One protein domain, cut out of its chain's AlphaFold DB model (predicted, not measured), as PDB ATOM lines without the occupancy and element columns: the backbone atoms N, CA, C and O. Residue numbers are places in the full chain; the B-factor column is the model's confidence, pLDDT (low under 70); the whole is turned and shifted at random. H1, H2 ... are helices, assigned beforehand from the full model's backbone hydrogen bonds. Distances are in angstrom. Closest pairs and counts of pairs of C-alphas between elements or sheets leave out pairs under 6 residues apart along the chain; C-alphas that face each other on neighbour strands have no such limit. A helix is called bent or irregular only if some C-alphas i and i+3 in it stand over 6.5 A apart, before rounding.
ATOM      1  N   LEU A  96     329.314 323.753 314.865       80.04
ATOM      2  CA  LEU A  96     327.874 323.539 315.013       80.04
ATOM      3  C   LEU A  96     327.090 324.573 314.216       80.04
ATOM      4  O   LEU A  96     326.256 324.179 313.413       80.04
ATOM      5  N   ARG A  97     327.411 325.867 314.323       83.38
ATOM      6  CA  ARG A  97     326.699 326.924 313.581       83.38
ATOM      7  C   ARG A  97     326.793 326.760 312.059       83.38
ATOM      8  O   ARG A  97     325.858 327.095 311.334       83.38
ATOM      9  N   LYS A  98     327.911 326.233 311.549       85.79
ATOM     10  CA  LYS A  98     328.077 325.942 310.116       85.79
ATOM     11  C   LYS A  98     327.232 324.744 309.673       85.79
ATOM     12  O   LYS A  98     326.725 324.738 308.549       85.79
ATOM     13  N   TYR A  99     327.093 323.737 310.532       83.66
ATOM     14  CA  TYR A  99     326.388 322.493 310.220       83.66
ATOM     15  C   TYR A  99     324.946 322.437 310.728       83.66
ATOM     16  O   TYR A  99     324.240 321.520 310.324       83.66
ATOM     17  N   GLU A 100     324.484 323.409 311.510       86.25
ATOM     18  CA  GLU A 100     323.163 323.461 312.154       86.25
ATOM     19  C   GLU A 100     322.041 323.122 311.165       86.25
ATOM     20  O   GLU A 100     321.405 322.081 311.290       86.25
ATOM     21  N   ARG A 101     321.934 323.868 310.053       87.83
ATOM     22  CA  ARG A 101     320.922 323.589 309.011       87.83
ATOM     23  C   ARG A 101     321.023 322.185 308.412       87.83
ATOM     24  O   ARG A 101     320.030 321.629 307.951       87.83
ATOM     25  N   ARG A 102     322.230 321.622 308.319       88.61
ATOM     26  CA  ARG A 102     322.430 320.272 307.775       88.61
ATOM     27  C   ARG A 102     322.030 319.216 308.801       88.61
ATOM     28  O   ARG A 102     321.407 318.236 308.409       88.61
ATOM     29  N   ILE A 103     322.388 319.417 310.065       87.95
ATOM     30  CA  ILE A 103     322.037 318.531 311.174       87.95
ATOM     31  C   ILE A 103     320.517 318.513 311.341       87.95
ATOM     32  O   ILE A 103     319.961 317.422 311.372       87.95
ATOM     33  N   ASP A 104     319.848 319.668 311.299       91.22
ATOM     34  CA  ASP A 104     318.384 319.772 311.388       91.22
ATOM     35  C   ASP A 104     317.670 319.057 310.232       91.22
ATOM     36  O   ASP A 104     316.705 318.321 310.423       91.22
ATOM     37  N   ASN A 105     318.182 319.200 309.006       92.79
ATOM     38  CA  ASN A 105     317.625 318.495 307.851       92.79
ATOM     39  C   ASN A 105     317.840 316.973 307.924       92.79
ATOM     40  O   ASN A 105     317.029 316.208 307.398       92.79
ATOM     41  N   ILE A 106     318.953 316.518 308.509       91.15
ATOM     42  CA  ILE A 106     319.240 315.089 308.690       91.15
ATOM     43  C   ILE A 106     318.405 314.526 309.837       91.15
ATOM     44  O   ILE A 106     317.865 313.433 309.691       91.15
ATOM     45  N   SER A 107     318.282 315.257 310.945       88.64
ATOM     46  CA  SER A 107     317.505 314.837 312.106       88.64
ATOM     47  C   SER A 107     316.028 314.724 311.750       88.64
ATOM     48  O   SER A 107     315.448 313.683 312.033       88.64
ATOM     49  N   ALA A 108     315.456 315.692 311.023       92.84
ATOM     50  CA  ALA A 108     314.081 315.610 310.529       92.84
ATOM     51  C   ALA A 108     313.858 314.346 309.678       92.84
ATOM     52  O   ALA A 108     313.013 313.517 310.000       92.84
ATOM     53  N   LYS A 109     314.714 314.111 308.671       92.92
ATOM     54  CA  LYS A 109     314.636 312.908 307.818       92.92
ATOM     55  C   LYS A 109     314.840 311.604 308.591       92.92
ATOM     56  O   LYS A 109     314.308 310.569 308.197       92.92
ATOM     57  N   LEU A 110     315.677 311.619 309.628       92.27
ATOM     58  CA  LEU A 110     315.914 310.456 310.476       92.27
ATOM     59  C   LEU A 110     314.700 310.181 311.361       92.27
ATOM     60  O   LEU A 110     314.303 309.028 311.461       92.27
ATOM     61  N   MET A 111     314.100 311.214 311.956       92.54
ATOM     62  CA  MET A 111     312.884 311.084 312.758       92.54
ATOM     63  C   MET A 111     311.725 310.551 311.917       92.54
ATOM     64  O   MET A 111     311.061 309.620 312.359       92.54
ATOM     65  N   ASP A 112     311.556 311.036 310.685       93.15
ATOM     66  CA  ASP A 112     310.536 310.518 309.765       93.15
ATOM     67  C   ASP A 112     310.740 309.018 309.490       93.15
ATOM     68  O   ASP A 112     309.814 308.218 309.627       93.15
ATOM     69  N   LYS A 113     311.981 308.602 309.199       90.73
ATOM     70  CA  LYS A 113     312.324 307.184 308.989       90.73
ATOM     71  C   LYS A 113     312.172 306.339 310.250       90.73
ATOM     72  O   LYS A 113     311.794 305.175 310.154       90.73
ATOM     73  N   VAL A 114     312.511 306.877 311.419       89.92
ATOM     74  CA  VAL A 114     312.361 306.181 312.704       89.92
ATOM     75  C   VAL A 114     310.884 306.009 313.033       89.92
ATOM     76  O   VAL A 114     310.506 304.944 313.508       89.92
ATOM     77  N   TRP A 115     310.050 307.008 312.746       92.85
ATOM     78  CA  TRP A 115     308.607 306.927 312.943       92.85
ATOM     79  C   TRP A 115     307.970 305.886 312.018       92.85
ATOM     80  O   TRP A 115     307.169 305.070 312.468       92.85
ATOM     81  N   GLU A 116     308.399 305.840 310.756       91.56
ATOM     82  CA  GLU A 116     307.969 304.827 309.788       91.56
ATOM     83  C   GLU A 116     308.405 303.404 310.195       91.56
ATOM     84  O   GLU A 116     307.618 302.462 310.127       91.56
ATOM     85  N   ASN A 117     309.642 303.241 310.680       87.86
ATOM     86  CA  ASN A 117     310.221 301.942 311.046       87.86
ATOM     87  C   ASN A 117     310.116 301.614 312.547       87.86
ATOM     88  O   ASN A 117     310.750 300.666 313.021       87.86
ATOM     89  N   MET A 118     309.310 302.361 313.305       88.92
ATOM     90  CA  MET A 118     309.128 302.188 314.748       88.92
ATOM     91  C   MET A 118     308.857 300.732 315.175       88.92
ATOM     92  O   MET A 118     309.533 300.283 316.103       88.92
ATOM     93  N   PRO A 119     307.989 299.937 314.506       85.61
ATOM     94  CA  PRO A 119     307.780 298.538 314.898       85.61
ATOM     95  C   PRO A 119     309.034 297.660 314.729       85.61
ATOM     96  O   PRO A 119     309.250 296.728 315.507       85.61
ATOM     97  N   ILE A 120     309.894 297.962 313.754       85.01
ATOM     98  CA  ILE A 120     311.150 297.232 313.525       85.01
ATOM     99  C   ILE A 120     312.164 297.595 314.613       85.01
ATOM    100  O   ILE A 120     312.785 296.719 315.205       85.01
ATOM    101  N   VAL A 121     312.294 298.885 314.934       82.24
ATOM    102  CA  VAL A 121     313.195 299.342 316.003       82.24
ATOM    103  C   VAL A 121     312.743 298.795 317.361       82.24
ATOM    104  O   VAL A 121     313.557 298.253 318.107       82.24
ATOM    105  N   ALA A 122     311.441 298.863 317.659       86.32
ATOM    106  CA  ALA A 122     310.867 298.358 318.904       86.32
ATOM    107  C   ALA A 122     311.060 296.842 319.074       86.32
ATOM    108  O   ALA A 122     311.304 296.378 320.186       86.32
ATOM    109  N   SER A 123     310.997 296.070 317.983       86.75
ATOM    110  CA  SER A 123     311.235 294.619 318.013       86.75
ATOM    111  C   SER A 123     312.719 294.239 318.027       86.75
ATOM    112  O   SER A 123     313.071 293.190 318.569       86.75
ATOM    113  N   ALA A 124     313.608 295.090 317.511       86.82
ATOM    114  CA  ALA A 124     315.047 294.844 317.530       86.82
ATOM    115  C   ALA A 124     315.672 295.039 318.922       86.82
ATOM    116  O   ALA A 124     316.606 294.318 319.272       86.82
ATOM    117  N   VAL A 125     315.161 295.969 319.742       88.81
ATOM    118  CA  VAL A 125     315.729 296.262 321.075       88.81
ATOM    119  C   VAL A 125     315.784 295.015 321.979       88.81
ATOM    120  O   VAL A 125     316.869 294.715 322.484       88.81
ATOM    121  N   PRO A 126     314.701 294.227 322.150       86.50
ATOM    122  CA  PRO A 126     314.757 292.979 322.908       86.50
ATOM    123  C   PRO A 126     315.739 291.961 322.331       86.50
ATOM    124  O   PRO A 126     316.435 291.309 323.098       86.50
ATOM    125  N   ALA A 127     315.831 291.835 321.002       85.03
ATOM    126  CA  ALA A 127     316.752 290.895 320.363       85.03
ATOM    127  C   ALA A 127     318.218 291.262 320.641       85.03
ATOM    128  O   ALA A 127     319.029 290.392 320.961       85.03
ATOM    129  N   VAL A 128     318.549 292.556 320.599       86.88
ATOM    130  CA  VAL A 128     319.886 293.053 320.950       86.88
ATOM    131  C   VAL A 128     320.179 292.785 322.426       86.88
ATOM    132  O   VAL A 128     321.216 292.199 322.734       86.88
ATOM    133  N   LEU A 129     319.258 293.117 323.335       88.84
ATOM    134  CA  LEU A 129     319.425 292.843 324.768       88.84
ATOM    135  C   LEU A 129     319.565 291.342 325.053       88.84
ATOM    136  O   LEU A 129     320.447 290.947 325.810       88.84
ATOM    137  N   ALA A 130     318.757 290.504 324.403       82.47
ATOM    138  CA  ALA A 130     318.839 289.054 324.514       82.47
ATOM    139  C   ALA A 130     320.181 288.527 324.001       82.47
ATOM    140  O   ALA A 130     320.765 287.670 324.650       82.47
ATOM    141  N   SER A 131     320.714 289.060 322.897       83.47
ATOM    142  CA  SER A 131     322.034 288.659 322.391       83.47
ATOM    143  C   SER A 131     323.167 289.049 323.343       83.47
ATOM    144  O   SER A 131     324.094 288.267 323.538       83.47
ATOM    145  N   VAL A 132     323.075 290.212 323.997       81.53
ATOM    146  CA  VAL A 132     324.063 290.662 324.987       81.53
ATOM    147  C   VAL A 132     323.984 289.794 326.239       81.53
ATOM    148  O   VAL A 132     325.004 289.280 326.684       81.53
ATOM    149  N   VAL A 133     322.780 289.565 326.768       85.25
ATOM    150  CA  VAL A 133     322.564 288.692 327.933       85.25
ATOM    151  C   VAL A 133     322.969 287.254 327.620       85.25
ATOM    152  O   VAL A 133     323.623 286.621 328.439       85.25
ATOM    153  N   ALA A 134     322.655 286.746 326.427       78.99
ATOM    154  CA  ALA A 134     323.099 285.433 325.984       78.99
ATOM    155  C   ALA A 134     324.620 285.384 325.876       78.99
ATOM    156  O   ALA A 134     325.203 284.452 326.394       78.99
ATOM    157  N   THR A 135     325.286 286.381 325.290       77.75
ATOM    158  CA  THR A 135     326.759 286.410 325.209       77.75
ATOM    159  C   THR A 135     327.402 286.462 326.598       77.75
ATOM    160  O   THR A 135     328.422 285.822 326.820       77.75
ATOM    161  N   LEU A 136     326.793 287.167 327.556       77.63
ATOM    162  CA  LEU A 136     327.270 287.237 328.941       77.63
ATOM    163  C   LEU A 136     327.041 285.923 329.699       77.63
ATOM    164  O   LEU A 136     327.930 285.467 330.410       77.63
ATOM    165  N   ASN A 137     325.873 285.303 329.526       79.46
ATOM    166  CA  ASN A 137     325.528 284.042 330.185       79.46
ATOM    167  C   ASN A 137     326.191 282.822 329.518       79.46
ATOM    168  O   ASN A 137     326.464 281.833 330.187       79.46
ATOM    169  N   SER A 138     326.438 282.877 328.205       66.64
ATOM    170  CA  SER A 138     327.037 281.802 327.393       66.64
ATOM    171  C   SER A 138     328.541 281.941 327.209       66.64
ATOM    172  O   SER A 138     329.138 281.099 326.544       66.64
TER     173      SER A 138
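Overview. This is residues 96 to 138 of the 251 residues of the protein "Receptor expression-enhancing protein" of Caenorhabditis elegans (UniProt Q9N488). Two helices of nearly equal length meet near their ends and make a wide, open corner, like an L, with H1 as one arm and H2 as the other. The corner lies at Asn 117, between the two arms, and nothing fills the space between them. The printed part has 43 residues with two named helices, H1 then H2, and no named strand; its class is all helix. It is extended, with a radius of gyration of the C-alphas of 16.1 A, and its C-alphas span 47 by 24 by 6 A.

Along the chain. Find C-alpha 96 at (327.874, 323.539, 315.013), where H1, residues 96 to 116, begins. From there H1 runs 27.8 A to C-alpha 116 at (307.969, 304.827, 309.788). Near residue 103 you will find a kink of 38 degrees. H1 is irregular: C-alphas 98 and 101 are 7.6 A apart. Go on past Asn 117 to H2, residues 118 to 137, which runs 28.9 A and ends at C-alpha 137 at (325.528, 284.042, 330.185). H2 is neither bent nor irregular, but only just: C-alphas 123 and 126 are 6.2 A apart.

Arrangement. Look at the tight link of one residue, Asn 117, between H1 and H2. The two helices are close but not clearly touching, and their closest C-alphas, those of Val 114 and Val 121, are 7.6 A apart. Their lines are about perpendicular, at 87 degrees, and their centres are 26.0 A apart. In the backbone, 15 of 17 O i to N i+4 pairs of H1 and 14 of 16 of H2 are within hydrogen-bond range.

Size, cuts and confidence. The two C-alphas farthest apart are those of Lys 98 and Ser 138, at 47.4 A. Residues 96 to 138 stand free, of which 96 to 116 belong to H1 and 118 to 137 to H2. The printed part has no cut. The mean pLDDT of the printed part is 86.4, and Ser 138 is under 70.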